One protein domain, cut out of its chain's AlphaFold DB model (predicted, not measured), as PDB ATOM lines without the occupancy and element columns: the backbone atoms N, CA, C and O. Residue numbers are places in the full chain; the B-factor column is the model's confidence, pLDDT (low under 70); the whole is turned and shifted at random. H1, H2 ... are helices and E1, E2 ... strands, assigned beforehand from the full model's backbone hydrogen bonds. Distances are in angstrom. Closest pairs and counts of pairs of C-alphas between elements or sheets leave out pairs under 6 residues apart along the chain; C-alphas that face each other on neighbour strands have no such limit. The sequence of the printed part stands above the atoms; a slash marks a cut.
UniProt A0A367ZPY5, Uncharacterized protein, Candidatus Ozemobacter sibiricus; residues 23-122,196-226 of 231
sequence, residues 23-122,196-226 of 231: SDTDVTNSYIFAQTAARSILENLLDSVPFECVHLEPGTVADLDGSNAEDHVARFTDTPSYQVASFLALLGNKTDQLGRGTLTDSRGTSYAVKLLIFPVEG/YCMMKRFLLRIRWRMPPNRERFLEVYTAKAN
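What this domain is: This is residues 23 to 122 and 196 to 226 of the 231 residues of an uncharacterized protein of Candidatus Ozemobacter sibiricus (UniProt A0A367ZPY5). A twisted sheet of four long and short strands forms a slab, and one long helix, H1, lies along one face of it, in two layers: a helix layer on a sheet layer. A small hairpin, E1 and E2, sits beside E4, and the short helix H2 sits near E3 and touches H1. The printed part has 131 residues with two named helices and six named strands, in the order H1 E1 E2 H2 E3 E4 E5 E6; the large sheet runs E3 - E4 - E5 - E6, antiparallel throughout, and the class is mixed, helices and strands. The whole is compact, with a radius of gyration of the C-alphas of 14.8 A, yet elongated in outline, spanning 48 by 27 by 27 A.

How they stand to each other: Start at the sheet, with E3, residues 100 to 104, E4, residues 110 to 121, E5, residues 197 to 210, and E6, residues 214 to 225. E3 and E6 are its edge strands. In the hairpin of E3 and E4, look for N 101 and O 113, 2.8 A apart. Between the antiparallel neighbours E4 and E5, N 114 and O 205 are 2.8 A apart. In the hairpin of E5 and E6, N 204 and O 220 are 2.9 A apart. H1, residues 23 to 47, is on this sheet at a height of 8.5 A, over E4 and E5 and only just not over E6, on which 2 of its C-alphas fall. It runs along the strands, at 21 degrees to E5 on the local plane; its closest C-alphas to E5 are those of Ala 34 and Ile 206, 6.7 A apart. H2, residues 85 to 90, only grazes the sheet, with residues 88 to 90. H1 touches H2 with residues 41 to 45 alone, at a shallow tilt of 27 degrees, opposite ways; the closest C-alphas are those of Ile 41 and Leu 90, 6.5 A apart. E1, residues 54 to 56, and E2, residues 74 to 76, form a hairpin with N 55 and O 75 at 2.7 A. The closest C-alphas of E2 and E4 are those of Ala 74 and Leu 116, 5.5 A apart. Every O i to N i+4 pair is within hydrogen-bond range in H1, and 1 of 2 in H2.

Where its parts are: Find C-alpha 23 at (21.054, -28.512, 62.408); from there H1 runs 36.0 A to C-alpha 47 at (23.834, -19.534, 27.618). E4 is 35.1 A long and E5 38.9 A. E6 runs 36.3 A, ending at C-alpha 225, (24.770, -29.502, 21.452).

The domain as a whole: The C-alphas farthest apart are those of Ser 23 and Tyr 196, 49.0 A. Residues 123 to 195 are not printed; C-alphas 122 and 196 are 5.4 A apart across the cut. The link from E1 to E2, residues 57 to 73, is long. The mean pLDDT of the printed part is 84.9; look for values under 70 at residues 23 to 24, 121 to 122, 196 to 198, 211 to 212 and 226.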
ATOM      1  N   SER A  23      20.303 -27.563  63.246       56.84
ATOM      2  CA  SER A  23      21.054 -28.512  62.408       56.84
ATOM      3  C   SER A  23      20.347 -28.795  61.085       56.84
ATOM      4  O   SER A  23      20.987 -28.798  60.036       56.84
ATOM      5  N   ASP A  24      19.026 -28.986  61.114       61.78
ATOM      6  CA  ASP A  24      18.266 -29.318  59.907       61.78
ATOM      7  C   ASP A  24      18.045 -28.070  59.056       61.78
ATOM      8  O   ASP A  24      18.094 -28.142  57.828       61.78
ATOM      9  N   THR A  25      17.914 -26.907  59.701       72.75
ATOM     10  CA  THR A  25      17.924 -25.601  59.035       72.75
ATOM     11  C   THR A  25      19.257 -25.369  58.327       72.75
ATOM     12  O   THR A  25      19.272 -24.972  57.167       72.75
ATOM     13  N   ASP A  26      20.381 -25.675  58.977       74.50
ATOM     14  CA  ASP A  26      21.702 -25.487  58.390       74.50
ATOM     15  C   ASP A  26      21.967 -26.446  57.231       74.50
ATOM     16  O   ASP A  26      22.496 -26.029  56.196       74.50
ATOM     17  N   VAL A  27      21.553 -27.705  57.365       80.25
ATOM     18  CA  VAL A  27      21.599 -28.686  56.276       80.25
ATOM     19  C   VAL A  27      20.739 -28.217  55.106       80.25
ATOM     20  O   VAL A  27      21.222 -28.188  53.975       80.25
ATOM     21  N   THR A  28      19.502 -27.793  55.367       82.50
ATOM     22  CA  THR A  28      18.574 -27.305  54.336       82.50
ATOM     23  C   THR A  28      19.142 -26.084  53.620       82.50
ATOM     24  O   THR A  28      19.212 -26.068  52.394       82.50
ATOM     25  N   ASN A  29      19.647 -25.100  54.362       84.25
ATOM     26  CA  ASN A  29      20.271 -23.907  53.796       84.25
ATOM     27  C   ASN A  29      21.498 -24.250  52.941       84.25
ATOM     28  O   ASN A  29      21.705 -23.636  51.897       84.25
ATOM     29  N   SER A  30      22.289 -25.256  53.329       85.31
ATOM     30  CA  SER A  30      23.421 -25.716  52.515       85.31
ATOM     31  C   SER A  30      22.984 -26.363  51.205       85.31
ATOM     32  O   SER A  30      23.615 -26.135  50.174       85.31
ATOM     33  N   TYR A  31      21.885 -27.118  51.219       86.94
ATOM     34  CA  TYR A  31      21.293 -27.648  49.994       86.94
ATOM     35  C   TYR A  31      20.743 -26.537  49.095       86.94
ATOM     36  O   TYR A  31      21.007 -26.556  47.896       86.94
ATOM     37  N   ILE A  32      20.041 -25.550  49.658       87.62
ATOM     38  CA  ILE A  32      19.514 -24.395  48.909       87.62
ATOM     39  C   ILE A  32      20.662 -23.609  48.268       87.62
ATOM     40  O   ILE A  32      20.589 -23.261  47.088       87.62
ATOM     41  N   PHE A  33      21.745 -23.370  49.012       89.12
ATOM     42  CA  PHE A  33      22.939 -22.715  48.485       89.12
ATOM     43  C   PHE A  33      23.554 -23.518  47.333       89.12
ATOM     44  O   PHE A  33      23.752 -22.970  46.250       89.12
ATOM     45  N   ALA A  34      23.788 -24.821  47.528       87.94
ATOM     46  CA  ALA A  34      24.350 -25.688  46.494       87.94
ATOM     47  C   ALA A  34      23.468 -25.733  45.234       87.94
ATOM     48  O   ALA A  34      23.984 -25.647  44.125       87.94
ATOM     49  N   GLN A  35      22.143 -25.801  45.381       89.50
ATOM     50  CA  GLN A  35      21.206 -25.769  44.254       89.50
ATOM     51  C   GLN A  35      21.226 -24.428  43.518       89.50
ATOM     52  O   GLN A  35      21.232 -24.400  42.288       89.50
ATOM     53  N   THR A  36      21.271 -23.319  44.255       90.56
ATOM     54  CA  THR A  36      21.318 -21.970  43.674       90.56
ATOM     55  C   THR A  36      22.623 -21.750  42.913       90.56
ATOM     56  O   THR A  36      22.606 -21.273  41.778       90.56
ATOM     57  N   ALA A  37      23.748 -22.166  43.497       90.19
ATOM     58  CA  ALA A  37      25.050 -22.133  42.846       90.19
ATOM     59  C   ALA A  37      25.068 -23.018  41.594       90.19
ATOM     60  O   ALA A  37      25.453 -22.551  40.524       90.19
ATOM     61  N   ALA A  38      24.582 -24.260  41.700       89.56
ATOM     62  CA  ALA A  38      24.504 -25.179  40.569       89.56
ATOM     63  C   ALA A  38      23.687 -24.590  39.418       89.56
ATOM     64  O   ALA A  38      24.127 -24.613  38.273       89.56
ATOM     65  N   ARG A  39      22.528 -24.006  39.727       89.00
ATOM     66  CA  ARG A  39      21.679 -23.342  38.743       89.00
ATOM     67  C   ARG A  39      22.410 -22.199  38.045       89.00
ATOM     68  O   ARG A  39      22.462 -22.189  36.823       89.00
ATOM     69  N   SER A  40      23.006 -21.283  38.806       91.12
ATOM     70  CA  SER A  40      23.717 -20.132  38.241       91.12
ATOM     71  C   SER A  40      24.885 -20.560  37.346       91.12
ATOM     72  O   SER A  40      25.047 -20.026  36.249       91.12
ATOM     73  N   ILE A  41      25.661 -21.559  37.772       91.69
ATOM     74  CA  ILE A  41      26.766 -22.114  36.983       91.69
ATOM     75  C   ILE A  41      26.242 -22.738  35.686       91.69
ATOM     76  O   ILE A  41      26.779 -22.461  34.615       91.69
ATOM     77  N   LEU A  42      25.201 -23.571  35.761       91.06
ATOM     78  CA  LEU A  42      24.669 -24.267  34.590       91.06
ATOM     79  C   LEU A  42      23.991 -23.318  33.600       91.06
ATOM     80  O   LEU A  42      24.211 -23.465  32.403       91.06
ATOM     81  N   GLU A  43      23.222 -22.334  34.067       90.25
ATOM     82  CA  GLU A  43      22.619 -21.309  33.202       90.25
ATOM     83  C   GLU A  43      23.715 -20.533  32.451       90.25
ATOM     84  O   GLU A  43      23.680 -20.441  31.227       90.25
ATOM     85  N   ASN A  44      24.770 -20.086  33.145       90.19
ATOM     86  CA  ASN A  44      25.888 -19.396  32.489       90.19
ATOM     87  C   ASN A  44      26.660 -20.296  31.511       90.19
ATOM     88  O   ASN A  44      27.051 -19.841  30.435       90.19
ATOM     89  N   LEU A  45      26.870 -21.570  31.855       90.19
ATOM     90  CA  LEU A  45      27.529 -22.539  30.975       90.19
ATOM     91  C   LEU A  45      26.731 -22.750  29.679       90.19
ATOM     92  O   LEU A  45      27.301 -22.811  28.586       90.19
ATOM     93  N   LEU A  46      25.412 -22.884  29.795       87.75
ATOM     94  CA  LEU A  46      24.543 -23.159  28.657       87.75
ATOM     95  C   LEU A  46      24.338 -21.925  27.782       87.75
ATOM     96  O   LEU A  46      24.430 -22.058  26.561       87.75
ATOM     97  N   ASP A  47      24.165 -20.745  28.372       86.25
ATOM     98  CA  ASP A  47      23.834 -19.534  27.618       86.25
ATOM     99  C   ASP A  47      25.071 -18.788  27.114       86.25
ATOM    100  O   ASP A  47      25.105 -18.348  25.966       86.25
ATOM    101  N   SER A  48      26.099 -18.643  27.955       86.25
ATOM    102  CA  SER A  48      27.195 -17.697  27.696       86.25
ATOM    103  C   SER A  48      28.484 -18.350  27.211       86.25
ATOM    104  O   SER A  48      29.203 -17.731  26.435       86.25
ATOM    105  N   VAL A  49      28.803 -19.572  27.655       86.88
ATOM    106  CA  VAL A  49      30.071 -20.233  27.294       86.88
ATOM    107  C   VAL A  49      29.947 -20.884  25.913       86.88
ATOM    108  O   VAL A  49      29.165 -21.826  25.777       86.88
ATOM    109  N   PRO A  50      30.701 -20.463  24.883       84.88
ATOM    110  CA  PRO A  50      30.647 -21.100  23.570       84.88
ATOM    111  C   PRO A  50      31.048 -22.576  23.629       84.88
ATOM    112  O   PRO A  50      31.844 -22.991  24.474       84.88
ATOM    113  N   PHE A  51      30.489 -23.393  22.734       80.69
ATOM    114  CA  PHE A  51      30.712 -24.842  22.758       80.69
ATOM    115  C   PHE A  51      32.185 -25.199  22.536       80.69
ATOM    116  O   PHE A  51      32.689 -26.151  23.131       80.69
ATOM    117  N   GLU A  52      32.868 -24.443  21.686       78.69
ATOM    118  CA  GLU A  52      34.270 -24.597  21.325       78.69
ATOM    119  C   GLU A  52      35.237 -24.252  22.459       78.69
ATOM    120  O   GLU A  52      36.344 -24.764  22.442       78.69
ATOM    121  N   CYS A  53      34.829 -23.465  23.461       84.06
ATOM    122  CA  CYS A  53      35.696 -23.085  24.584       84.06
ATOM    123  C   CYS A  53      35.870 -24.202  25.616       84.06
ATOM    124  O   CYS A  53      36.610 -24.043  26.583       84.06
ATOM    125  N   VAL A  54      35.118 -25.291  25.476       87.12
ATOM    126  CA  VAL A  54      34.976 -26.328  26.491       87.12
ATOM    127  C   VAL A  54      35.624 -27.616  26.003       87.12
ATOM    128  O   VAL A  54      35.248 -28.142  24.961       87.12
ATOM    129  N   HIS A  55      36.535 -28.187  26.771       85.00
ATOM    130  CA  HIS A  55      37.306 -29.366  26.392       85.00
ATOM    131  C   HIS A  55      37.348 -30.391  27.518       85.00
ATOM    132  O   HIS A  55      37.067 -30.091  28.675       85.00
ATOM    133  N   LEU A  56      37.699 -31.617  27.157       85.50
ATOM    134  CA  LEU A  56      38.049 -32.655  28.113       85.50
ATOM    135  C   LEU A  56      39.513 -32.454  28.526       85.50
ATOM    136  O   LEU A  56      40.376 -32.408  27.649       85.50
ATOM    137  N   GLU A  57      39.805 -32.321  29.821       86.81
ATOM    138  CA  GLU A  57      41.196 -32.356  30.285       86.81
ATOM    139  C   GLU A  57      41.717 -33.801  30.215       86.81
ATOM    140  O   GLU A  57      41.023 -34.713  30.673       86.81
ATOM    141  N   PRO A  58      42.912 -34.048  29.650       81.81
ATOM    142  CA  PRO A  58      43.491 -35.383  29.648       81.81
ATOM    143  C   PRO A  58      43.898 -35.826  31.059       81.81
ATOM    144  O   PRO A  58      44.726 -35.196  31.718       81.81
ATOM    145  N   GLY A  59      43.390 -36.986  31.474       86.25
ATOM    146  CA  GLY A  59      43.766 -37.639  32.723       86.25
ATOM    147  C   GLY A  59      43.018 -37.109  33.945       86.25
ATOM    148  O   GLY A  59      42.024 -36.393  33.857       86.25
ATOM    149  N   THR A  60      43.490 -37.503  35.127       89.94
ATOM    150  CA  THR A  60      42.785 -37.208  36.377       89.94
ATOM    151  C   THR A  60      43.145 -35.840  36.936       89.94
ATOM    152  O   THR A  60      44.324 -35.519  37.102       89.94
ATOM    153  N   VAL A  61      42.133 -35.088  37.355       90.56
ATOM    154  CA  VAL A  61      42.269 -33.776  37.986       90.56
ATOM    155  C   VAL A  61      41.693 -33.827  39.403       90.56
ATOM    156  O   VAL A  61      40.547 -34.223  39.625       90.56
ATOM    157  N   ALA A  62      42.509 -33.426  40.381       90.94
ATOM    158  CA  ALA A  62      42.109 -33.290  41.782       90.94
ATOM    159  C   ALA A  62      41.228 -32.052  42.019       90.94
ATOM    160  O   ALA A  62      41.136 -31.164  41.175       90.94
ATOM    161  N   ASP A  63      40.605 -31.953  43.182       86.88
ATOM    162  CA  ASP A  63      40.002 -30.717  43.676       86.88
ATOM    163  C   ASP A  63      41.102 -29.676  43.990       86.88
ATOM    164  O   ASP A  63      42.299 -29.984  43.982       86.88
ATOM    165  N   LEU A  64      40.725 -28.420  44.268       85.62
ATOM    166  CA  LEU A  64      41.699 -27.365  44.602       85.62
ATOM    167  C   LEU A  64      42.464 -27.634  45.910       85.62
ATOM    168  O   LEU A  64      43.553 -27.099  46.102       85.62
ATOM    169  N   ASP A  65      41.920 -28.468  46.795       83.25
ATOM    170  CA  ASP A  65      42.587 -28.926  48.019       83.25
ATOM    171  C   ASP A  65      43.517 -30.137  47.789       83.25
ATOM    172  O   ASP A  65      44.125 -30.641  48.733       83.25
ATOM    173  N   GLY A  66      43.639 -30.606  46.541       83.69
ATOM    174  CA  GLY A  66      44.456 -31.756  46.154       83.69
ATOM    175  C   GLY A  66      43.799 -33.119  46.389       83.69
ATOM    176  O   GLY A  66      44.430 -34.143  46.126       83.69
ATOM    177  N   SER A  67      42.550 -33.165  46.862       85.75
ATOM    178  CA  SER A  67      41.809 -34.410  47.096       85.75
ATOM    179  C   SER A  67      40.951 -34.828  45.887       85.75
ATOM    180  O   SER A  67      40.893 -34.124  44.886       85.75
ATOM    181  N   ASN A  68      40.308 -36.004  45.944       85.44
ATOM    182  CA  ASN A  68      39.331 -36.487  44.948       85.44
ATOM    183  C   ASN A  68      39.774 -36.346  43.474       85.44
ATOM    184  O   ASN A  68      39.106 -35.687  42.674       85.44
ATOM    185  N   ALA A  69      40.898 -36.959  43.099       91.00
ATOM    186  CA  ALA A  69      41.319 -37.016  41.700       91.00
ATOM    187  C   ALA A  69      40.298 -37.790  40.853       91.00
ATOM    188  O   ALA A  69      39.996 -38.946  41.146       91.00
ATOM    189  N   GLU A  70      39.770 -37.145  39.814       87.44
ATOM    190  CA  GLU A  70      38.757 -37.721  38.927       87.44
ATOM    191  C   GLU A  70      39.108 -37.454  37.470       87.44
ATOM    192  O   GLU A  70      39.660 -36.406  37.142       87.44
ATOM    193  N   ASP A  71      38.801 -38.417  36.609       88.62
ATOM    194  CA  ASP A  71      38.883 -38.239  35.163       88.62
ATOM    195  C   ASP A  71      37.686 -37.415  34.665       88.62
ATOM    196  O   ASP A  71      36.731 -37.151  35.401       88.62
ATOM    197  N   HIS A  72      37.720 -37.038  33.396       86.75
ATOM    198  CA  HIS A  72      36.658 -36.320  32.711       86.75
ATOM    199  C   HIS A  72      36.396 -34.893  33.193       86.75
ATOM    200  O   HIS A  72      35.309 -34.360  32.981       86.75
ATOM    201  N   VAL A  73      37.372 -34.234  33.815       90.31
ATOM    202  CA  VAL A  73      37.204 -32.838  34.235       90.31
ATOM    203  C   VAL A  73      37.208 -31.907  33.027       90.31
ATOM    204  O   VAL A  73      37.980 -32.071  32.082       90.31
ATOM    205  N   ALA A  74      36.321 -30.914  33.057       90.00
ATOM    206  CA  ALA A  74      36.290 -29.863  32.058       90.00
ATOM    207  C   ALA A  74      37.600 -29.069  32.063       90.00
ATOM    208  O   ALA A  74      38.048 -28.607  33.110       90.00
ATOM    209  N   ARG A  75      38.152 -28.810  30.888       90.25
ATOM    210  CA  ARG A  75      39.121 -27.747  30.645       90.25
ATOM    211  C   ARG A  75      38.446 -26.661  29.834       90.25
ATOM    212  O   ARG A  75      37.626 -26.951  28.967       90.25
ATOM    213  N   PHE A  76      38.822 -25.422  30.072       89.75
ATOM    214  CA  PHE A  76      38.370 -24.308  29.273       89.75
ATOM    215  C   PHE A  76      39.526 -23.623  28.557       89.75
ATOM    216  O   PHE A  76      40.644 -23.573  29.063       89.75
ATOM    217  N   THR A  77      39.253 -23.082  27.379       87.12
ATOM    218  CA  THR A  77      40.213 -22.294  26.603       87.12
ATOM    219  C   THR A  77      39.539 -21.045  26.073       87.12
ATOM    220  O   THR A  77      38.387 -21.088  25.642       87.12
ATOM    221  N   ASP A  78      40.265 -19.932  26.094       85.81
ATOM    222  CA  ASP A  78      39.763 -18.668  25.573       85.81
ATOM    223  C   ASP A  78      39.595 -18.721  24.052       85.81
ATOM    224  O   ASP A  78      40.367 -19.363  23.333       85.81
ATOM    225  N   THR A  79      38.599 -17.990  23.559       80.25
ATOM    226  CA  THR A  79      38.395 -17.735  22.132       80.25
ATOM    227  C   THR A  79      38.369 -16.230  21.879       80.25
ATOM    228  O   THR A  79      38.162 -15.446  22.808       80.25
ATOM    229  N   PRO A  80      38.558 -15.772  20.626       77.88
ATOM    230  CA  PRO A  80      38.535 -14.341  20.313       77.88
ATOM    231  C   PRO A  80      37.241 -13.625  20.736       77.88
ATOM    232  O   PRO A  80      37.254 -12.420  20.969       77.88
ATOM    233  N   SER A  81      36.132 -14.360  20.832       80.31
ATOM    234  CA  SER A  81      34.808 -13.855  21.199       80.31
ATOM    235  C   SER A  81      34.456 -14.033  22.679       80.31
ATOM    236  O   SER A  81      33.470 -13.446  23.123       80.31
ATOM    237  N   TYR A  82      35.218 -14.820  23.451       84.19
ATOM    238  CA  TYR A  82      34.845 -15.172  24.821       84.19
ATOM    239  C   TYR A  82      36.045 -15.409  25.746       84.19
ATOM    240  O   TYR A  82      36.913 -16.238  25.473       84.19
ATOM    241  N   GLN A  83      36.041 -14.722  26.894       87.56
ATOM    242  CA  GLN A  83      37.038 -14.882  27.957       87.56
ATOM    243  C   GLN A  83      36.488 -15.745  29.096       87.56
ATOM    244  O   GLN A  83      35.561 -15.348  29.814       87.56
ATOM    245  N   VAL A  84      37.111 -16.901  29.317       87.94
ATOM    246  CA  VAL A  84      36.610 -17.921  30.249       87.94
ATOM    247  C   VAL A  84      36.874 -17.561  31.714       87.94
ATOM    248  O   VAL A  84      36.194 -18.061  32.609       87.94
ATOM    249  N   ALA A  85      37.798 -16.639  31.995       86.94
ATOM    250  CA  ALA A  85      38.104 -16.203  33.362       86.94
ATOM    251  C   ALA A  85      36.852 -15.779  34.160       86.94
ATOM    252  O   ALA A  85      36.735 -16.080  35.348       86.94
ATOM    253  N   SER A  86      35.891 -15.129  33.493       86.19
ATOM    254  CA  SER A  86      34.613 -14.713  34.085       86.19
ATOM    255  C   SER A  86      33.758 -15.896  34.555       86.19
ATOM    256  O   SER A  86      33.223 -15.875  35.663       86.19
ATOM    257  N   PHE A  87      33.682 -16.957  33.752       90.56
ATOM    258  CA  PHE A  87      32.951 -18.175  34.088       90.56
ATOM    259  C   PHE A  87      33.675 -19.007  35.148       90.56
ATOM    260  O   PHE A  87      33.052 -19.490  36.091       90.56
ATOM    261  N   LEU A  88      35.000 -19.131  35.059       91.56
ATOM    262  CA  LEU A  88      35.799 -19.848  36.058       91.56
ATOM    263  C   LEU A  88      35.680 -19.204  37.447       91.56
ATOM    264  O   LEU A  88      35.575 -19.909  38.452       91.56
ATOM    265  N   ALA A  89      35.577 -17.875  37.506       88.88
ATOM    266  CA  ALA A  89      35.316 -17.166  38.750       88.88
ATOM    267  C   ALA A  89      33.963 -17.551  39.385       88.88
ATOM    268  O   ALA A  89      33.882 -17.592  40.613       88.88
ATOM    269  N   LEU A  90      32.936 -17.894  38.591       90.38
ATOM    270  CA  LEU A  90      31.645 -18.398  39.097       90.38
ATOM    271  C   LEU A  90      31.766 -19.781  39.744       90.38
ATOM    272  O   LEU A  90      31.014 -20.086  40.665       90.38
ATOM    273  N   LEU A  91      32.716 -20.605  39.298       90.38
ATOM    274  CA  LEU A  91      33.040 -21.886  39.937       90.38
ATOM    275  C   LEU A  91      33.849 -21.703  41.232       90.38
ATOM    276  O   LEU A  91      34.051 -22.663  41.972       90.38
ATOM    277  N   GLY A  92      34.330 -20.488  41.515       89.44
ATOM    278  CA  GLY A  92      35.279 -20.227  42.595       89.44
ATOM    279  C   GLY A  92      36.720 -20.581  42.223       89.44
ATOM    280  O   GLY A  92      37.533 -20.829  43.111       89.44
ATOM    281  N   ASN A  93      37.040 -20.619  40.926       91.56
ATOM    282  CA  ASN A  93      38.383 -20.866  40.419       91.56
ATOM    283  C   ASN A  93      39.024 -19.582  39.900       91.56
ATOM    284  O   ASN A  93      38.454 -18.874  39.072       91.56
ATOM    285  N   LYS A  94      40.226 -19.285  40.387       86.50
ATOM    286  CA  LYS A  94      41.029 -18.135  39.942       86.50
ATOM    287  C   LYS A  94      42.464 -18.523  39.595       86.50
ATOM    288  O   LYS A  94      43.289 -17.643  39.374       86.50
ATOM    289  N   THR A  95      42.779 -19.815  39.623       82.94
ATOM    290  CA  THR A  95      44.158 -20.314  39.592       82.94
ATOM    291  C   THR A  95      44.486 -21.041  38.302       82.94
ATOM    292  O   THR A  95      45.611 -20.936  37.824       82.94
ATOM    293  N   ASP A  96      43.526 -21.768  37.736       88.50
ATOM    294  CA  ASP A  96      43.720 -22.540  36.514       88.50
ATOM    295  C   ASP A  96      42.487 -22.464  35.602       88.50
ATOM    296  O   ASP A  96      41.472 -21.860  35.946       88.50
ATOM    297  N   GLN A  97      42.602 -23.048  34.409       91.19
ATOM    298  CA  GLN A  97      41.527 -23.098  33.416       91.19
ATOM    299  C   GLN A  97      40.704 -24.394  33.494       91.19
ATOM    300  O   GLN A  97      40.125 -24.832  32.501       91.19
ATOM    301  N   LEU A  98      40.668 -25.044  34.658       92.44
ATOM    302  CA  LEU A  98      39.938 -26.291  34.859       92.44
ATOM    303  C   LEU A  98      38.564 -26.000  35.467       92.44
ATOM    304  O   LEU A  98      38.377 -25.079  36.261       92.44
ATOM    305  N   GLY A  99      37.575 -26.816  35.127       91.50
ATOM    306  CA  GLY A  99      36.216 -26.744  35.654       91.50
ATOM    307  C   GLY A  99      36.100 -27.284  37.071       91.50
ATOM    308  O   GLY A  99      35.216 -28.080  37.350       91.50
ATOM    309  N   ARG A 100      36.998 -26.880  37.961       93.50
ATOM    310  CA  ARG A 100      36.973 -27.179  39.394       93.50
ATOM    311  C   ARG A 100      37.031 -25.875  40.163       93.50
ATOM    312  O   ARG A 100      37.615 -24.930  39.662       93.50
ATOM    313  N   GLY A 101      36.498 -25.814  41.372       93.38
ATOM    314  CA  GLY A 101      36.617 -24.623  42.200       93.38
ATOM    315  C   GLY A 101      36.053 -24.811  43.598       93.38
ATOM    316  O   GLY A 101      35.561 -25.889  43.936       93.38
ATOM    317  N   THR A 102      36.137 -23.762  44.414       93.38
ATOM    318  CA  THR A 102      35.610 -23.783  45.781       93.38
ATOM    319  C   THR A 102      34.726 -22.570  46.021       93.38
ATOM    320  O   THR A 102      35.174 -21.428  45.933       93.38
ATOM    321  N   LEU A 103      33.470 -22.820  46.383       92.38
ATOM    322  CA  LEU A 103      32.521 -21.791  46.800       92.38
ATOM    323  C   LEU A 103      32.423 -21.764  48.319       92.38
ATOM    324  O   LEU A 103      32.516 -22.798  48.971       92.38
ATOM    325  N   THR A 104      32.225 -20.581  48.891       89.75
ATOM    326  CA  THR A 104      32.038 -20.423  50.337       89.75
ATOM    327  C   THR A 104      30.738 -19.678  50.588       89.75
ATOM    328  O   THR A 104      30.512 -18.615  50.013       89.75
ATOM    329  N   ASP A 105      29.875 -20.253  51.421       87.12
ATOM    330  CA  ASP A 105      28.649 -19.597  51.885       87.12
ATOM    331  C   ASP A 105      28.984 -18.583  52.998       87.12
ATOM    332  O   ASP A 105      29.994 -18.699  53.688       87.12
ATOM    333  N   SER A 106      28.100 -17.613  53.216       81.44
ATOM    334  CA  SER A 106      28.086 -16.650  54.327       81.44
ATOM    335  C   SER A 106      28.319 -17.261  55.717       81.44
ATOM    336  O   SER A 106      28.833 -16.592  56.610       81.44
ATOM    337  N   ARG A 107      27.975 -18.541  55.896       81.94
ATOM    338  CA  ARG A 107      28.172 -19.310  57.135       81.94
ATOM    339  C   ARG A 107      29.573 -19.921  57.272       81.94
ATOM    340  O   ARG A 107      29.873 -20.526  58.295       81.94
ATOM    341  N   GLY A 108      30.421 -19.797  56.252       82.75
ATOM    342  CA  GLY A 108      31.779 -20.345  56.227       82.75
ATOM    343  C   GLY A 108      31.883 -21.801  55.763       82.75
ATOM    344  O   GLY A 108      32.979 -22.355  55.766       82.75
ATOM    345  N   THR A 109      30.784 -22.436  55.341       86.56
ATOM    346  CA  THR A 109      30.833 -23.777  54.733       86.56
ATOM    347  C   THR A 109      31.445 -23.691  53.339       86.56
ATOM    348  O   THR A 109      30.965 -22.927  52.497       86.56
ATOM    349  N   SER A 110      32.480 -24.493  53.085       90.62
ATOM    350  CA  SER A 110      33.122 -24.609  51.773       90.62
ATOM    351  C   SER A 110      32.518 -25.749  50.952       90.62
ATOM    352  O   SER A 110      32.313 -26.857  51.454       90.62
ATOM    353  N   TYR A 111      32.268 -25.471  49.677       92.06
ATOM    354  CA  TYR A 111      31.701 -26.386  48.695       92.06
ATOM    355  C   TYR A 111      32.718 -26.578  47.571       92.06
ATOM    356  O   TYR A 111      33.049 -25.621  46.873       92.06
ATOM    357  N   ALA A 112      33.203 -27.802  47.393       92.56
ATOM    358  CA  ALA A 112      34.028 -28.181  46.257       92.56
ATOM    359  C   ALA A 112      33.124 -28.400  45.041       92.56
ATOM    360  O   ALA A 112      32.203 -29.218  45.075       92.56
ATOM    361  N   VAL A 113      33.369 -27.651  43.976       93.50
ATOM    362  CA  VAL A 113      32.620 -27.709  42.722       93.50
ATOM    363  C   VAL A 113      33.500 -28.350  41.662       93.50
ATOM    364  O   VAL A 113      34.663 -27.981  41.516       93.50
ATOM    365  N   LYS A 114      32.941 -29.283  40.896       93.94
ATOM    366  CA  LYS A 114      33.605 -29.903  39.752       93.94
ATOM    367  C   LYS A 114      32.617 -30.103  38.614       93.94
ATOM    368  O   LYS A 114      31.514 -30.605  38.814       93.94
ATOM    369  N   LEU A 115      33.025 -29.710  37.420       93.00
ATOM    370  CA  LEU A 115      32.303 -29.903  36.178       93.00
ATOM    371  C   LEU A 115      32.985 -31.018  35.394       93.00
ATOM    372  O   LEU A 115      34.127 -30.878  34.955       93.00
ATOM    373  N   LEU A 116      32.264 -32.116  35.221       89.62
ATOM    374  CA  LEU A 116      32.692 -33.262  34.437       89.62
ATOM    375  C   LEU A 116      32.053 -33.214  33.053       89.62
ATOM    376  O   LEU A 116      30.898 -32.800  32.910       89.62
ATOM    377  N   ILE A 117      32.798 -33.646  32.040       88.31
ATOM    378  CA  ILE A 117      32.397 -33.609  30.637       88.31
ATOM    379  C   ILE A 117      32.549 -34.980  30.013       88.31
ATOM    380  O   ILE A 117      33.617 -35.584  30.006       88.31
ATOM    381  N   PHE A 118      31.468 -35.413  29.386       84.31
ATOM    382  CA  PHE A 118      31.415 -36.625  28.597       84.31
ATOM    383  C   PHE A 118      31.107 -36.210  27.156       84.31
ATOM    384  O   PHE A 118      29.947 -35.904  26.842       84.31
ATOM    385  N   PRO A 119      32.133 -36.095  26.293       75.62
ATOM    386  CA  PRO A 119      31.911 -35.790  24.890       75.62
ATOM    387  C   PRO A 119      31.122 -36.934  24.244       75.62
ATOM    388  O   PRO A 119      31.439 -38.106  24.426       75.62
ATOM    389  N   VAL A 120      30.077 -36.578  23.504       72.69
ATOM    390  CA  VAL A 120      29.342 -37.492  22.632       72.69
ATOM    391  C   VAL A 120      29.893 -37.286  21.231       72.69
ATOM    392  O   VAL A 120      29.719 -36.227  20.613       72.69
ATOM    393  N   GLU A 121      30.637 -38.285  20.787       67.38
ATOM    394  CA  GLU A 121      31.282 -38.321  19.485       67.38
ATOM    395  C   GLU A 121      30.322 -38.905  18.445       67.38
ATOM    396  O   GLU A 121      29.584 -39.842  18.741       67.38
ATOM    397  N   GLY A 122      30.338 -38.341  17.240       58.12
ATOM    398  CA  GLY A 122      29.741 -38.943  16.054       58.12
ATOM    399  C   GLY A 122      30.760 -39.738  15.241       58.12
ATOM    400  O   GLY A 122      31.974 -39.557  15.382       58.12
ATOM    401  N   TYR A 196      33.973 -35.973  15.159       59.84
ATOM    402  CA  TYR A 196      33.112 -34.802  15.334       59.84
ATOM    403  C   TYR A 196      32.391 -34.870  16.688       59.84
ATOM    404  O   TYR A 196      31.726 -35.859  16.990       59.84
ATOM    405  N   CYS A 197      32.501 -33.829  17.521       63.91
ATOM    406  CA  CYS A 197      31.792 -33.773  18.804       63.91
ATOM    407  C   CYS A 197      30.460 -33.039  18.618       63.91
ATOM    408  O   CYS A 197      30.424 -31.811  18.555       63.91
ATOM    409  N   MET A 198      29.369 -33.800  18.527       66.31
ATOM    410  CA  MET A 198      28.022 -33.258  18.307       66.31
ATOM    411  C   MET A 198      27.447 -32.623  19.575       66.31
ATOM    412  O   MET A 198      26.735 -31.616  19.532       66.31
ATOM    413  N   MET A 199      27.745 -33.226  20.726       72.88
ATOM    414  CA  MET A 199      27.177 -32.841  22.009       72.88
ATOM    415  C   MET A 199      28.180 -33.094  23.131       72.88
ATOM    416  O   MET A 199      28.948 -34.050  23.104       72.88
ATOM    417  N   LYS A 200      28.146 -32.245  24.153       80.56
ATOM    418  CA  LYS A 200      28.869 -32.444  25.408       80.56
ATOM    419  C   LYS A 200      27.841 -32.640  26.504       80.56
ATOM    420  O   LYS A 200      26.987 -31.776  26.716       80.56
ATOM    421  N   ARG A 201      27.895 -33.791  27.174       84.12
ATOM    422  CA  ARG A 201      27.129 -34.033  28.396       84.12
ATOM    423  C   ARG A 201      27.949 -33.528  29.570       84.12
ATOM    424  O   ARG A 201      29.129 -33.836  29.680       84.12
ATOM    425  N   PHE A 202      27.304 -32.776  30.439       87.50
ATOM    426  CA  PHE A 202      27.899 -32.181  31.616       87.50
ATOM    427  C   PHE A 202      27.311 -32.819  32.860       87.50
ATOM    428  O   PHE A 202      26.098 -33.007  32.957       87.50
ATOM    429  N   LEU A 203      28.174 -33.114  33.820       89.62
ATOM    430  CA  LEU A 203      27.794 -33.450  35.181       89.62
ATOM    431  C   LEU A 203      28.430 -32.408  36.092       89.62
ATOM    432  O   LEU A 203      29.646 -32.389  36.274       89.62
ATOM    433  N   LEU A 204      27.605 -31.526  36.647       91.00
ATOM    434  CA  LEU A 204      28.043 -30.610  37.686       91.00
ATOM    435  C   LEU A 204      27.881 -31.299  39.034       91.00
ATOM    436  O   LEU A 204      26.772 -31.677  39.416       91.00
ATOM    437  N   ARG A 205      28.989 -31.430  39.754       91.00
ATOM    438  CA  ARG A 205      29.032 -31.981  41.099       91.00
ATOM    439  C   ARG A 205      29.451 -30.903  42.084       91.00
ATOM    440  O   ARG A 205      30.470 -30.246  41.901       91.00
ATOM    441  N   ILE A 206      28.683 -30.763  43.156       91.06
ATOM    442  CA  ILE A 206      29.004 -29.896  44.289       91.06
ATOM    443  C   ILE A 206      29.056 -30.767  45.539       91.06
ATOM    444  O   ILE A 206      28.055 -31.386  45.889       91.06
ATOM    445  N   ARG A 207      30.209 -30.830  46.207       90.81
ATOM    446  CA  ARG A 207      30.444 -31.595  47.440       90.81
ATOM    447  C   ARG A 207      30.725 -30.654  48.596       90.81
ATOM    448  O   ARG A 207      31.433 -29.667  48.438       90.81
ATOM    449  N   TRP A 208      30.205 -30.967  49.773       90.75
ATOM    450  CA  TRP A 208      30.528 -30.235  50.994       90.75
ATOM    451  C   TRP A 208      30.429 -31.149  52.208       90.75
ATOM    452  O   TRP A 208      29.789 -32.204  52.180       90.75
ATOM    453  N   ARG A 209      31.074 -30.743  53.300       86.00
ATOM    454  CA  ARG A 209      31.037 -31.466  54.573       86.00
ATOM    455  C   ARG A 209      30.259 -30.652  55.590       86.00
ATOM    456  O   ARG A 209      30.505 -29.462  55.753       86.00
ATOM    457  N   MET A 210      29.336 -31.310  56.284       76.88
ATOM    458  CA  MET A 210      28.597 -30.723  57.404       76.88
ATOM    459  C   MET A 210      28.888 -31.504  58.685       76.88
ATOM    460  O   MET A 210      29.043 -32.729  58.623       76.88
ATOM    461  N   PRO A 211      28.928 -30.847  59.857       68.44
ATOM    462  CA  PRO A 211      28.907 -31.538  61.141       68.44
ATOM    463  C   PRO A 211      27.714 -32.511  61.211       68.44
ATOM    464  O   PRO A 211      26.608 -32.126  60.828       68.44
ATOM    465  N   PRO A 212      27.888 -33.765  61.671       65.69
ATOM    466  CA  PRO A 212      29.109 -34.404  62.172       65.69
ATOM    467  C   PRO A 212      29.931 -35.079  61.049       65.69
ATOM    468  O   PRO A 212      29.816 -36.281  60.823       65.69
ATOM    469  N   ASN A 213      30.756 -34.297  60.344       72.75
ATOM    470  CA  ASN A 213      31.656 -34.702  59.251       72.75
ATOM    471  C   ASN A 213      31.037 -35.647  58.200       72.75
ATOM    472  O   ASN A 213      31.706 -36.531  57.666       72.75
ATOM    473  N   ARG A 214      29.744 -35.476  57.909       79.62
ATOM    474  CA  ARG A 214      29.074 -36.213  56.839       79.62
ATOM    475  C   ARG A 214      29.272 -35.462  55.541       79.62
ATOM    476  O   ARG A 214      28.949 -34.276  55.445       79.62
ATOM    477  N   GLU A 215      29.781 -36.171  54.548       83.25
ATOM    478  CA  GLU A 215      29.870 -35.646  53.201       83.25
ATOM    479  C   GLU A 215      28.496 -35.666  52.535       83.25
ATOM    480  O   GLU A 215      27.747 -36.644  52.609       83.25
ATOM    481  N   ARG A 216      28.158 -34.541  51.916       86.62
ATOM    482  CA  ARG A 216      26.952 -34.342  51.127       86.62
ATOM    483  C   ARG A 216      27.368 -33.926  49.729       86.62
ATOM    484  O   ARG A 216      28.409 -33.296  49.542       86.62
ATOM    485  N   PHE A 217      26.545 -34.287  48.759       87.25
ATOM    486  CA  PHE A 217      26.776 -33.927  47.376       87.25
ATOM    487  C   PHE A 217      25.465 -33.598  46.670       87.25
ATOM    488  O   PHE A 217      24.391 -34.074  47.049       87.25
ATOM    489  N   LEU A 218      25.587 -32.768  45.645       88.12
ATOM    490  CA  LEU A 218      24.570 -32.472  44.654       88.12
ATOM    491  C   LEU A 218      25.176 -32.768  43.286       88.12
ATOM    492  O   LEU A 218      26.268 -32.294  42.979       88.12
ATOM    493  N   GLU A 219      24.456 -33.536  42.479       90.25
ATOM    494  CA  GLU A 219      24.834 -33.878  41.115       90.25
ATOM    495  C   GLU A 219      23.714 -33.465  40.172       90.25
ATOM    496  O   GLU A 219      22.551 -33.811  40.386       90.25
ATOM    497  N   VAL A 220      24.060 -32.705  39.136       86.81
ATOM    498  CA  VAL A 220      23.112 -32.254  38.118       86.81
ATOM    499  C   VAL A 220      23.679 -32.562  36.742       86.81
ATOM    500  O   VAL A 220      24.796 -32.159  36.415       86.81
ATOM    501  N   TYR A 221      22.889 -33.262  35.934       86.75
ATOM    502  CA  TYR A 221      23.224 -33.569  34.551       86.75
ATOM    503  C   TYR A 221      22.589 -32.555  33.603       86.75
ATOM    504  O   TYR A 221      21.414 -32.219  33.734       86.75
ATOM    505  N   THR A 222      23.356 -32.110  32.614       84.25
ATOM    506  CA  THR A 222      22.845 -31.329  31.484       84.25
ATOM    507  C   THR A 222      23.608 -31.674  30.206       84.25
ATOM    508  O   THR A 222      24.565 -32.448  30.232       84.25
ATOM    509  N   ALA A 223      23.186 -31.138  29.068       82.88
ATOM    510  CA  ALA A 223      23.875 -31.323  27.803       82.88
ATOM    511  C   ALA A 223      23.818 -30.052  26.955       82.88
ATOM    512  O   ALA A 223      22.823 -29.330  26.966       82.88
ATOM    513  N   LYS A 224      24.884 -29.811  26.192       81.69
ATOM    514  CA  LYS A 224      24.955 -28.746  25.187       81.69
ATOM    515  C   LYS A 224      25.311 -29.363  23.845       81.69
ATOM    516  O   LYS A 224      26.304 -30.084  23.752       81.69
ATOM    517  N   ALA A 225      24.504 -29.092  22.826       73.50
ATOM    518  CA  ALA A 225      24.770 -29.502  21.452       73.50
ATOM    519  C   ALA A 225      25.301 -28.318  20.646       73.50
ATOM    520  O   ALA A 225      24.855 -27.187  20.848       73.50
ATOM    521  N   ASN A 226      26.224 -28.583  19.727       67.38
ATOM    522  CA  ASN A 226      26.616 -27.607  18.723       67.38
ATOM    523  C   ASN A 226      25.861 -27.921  17.437       67.38
ATOM    524  O   ASN A 226      26.210 -28.862  16.741       67.38
TER     525      ASN A 226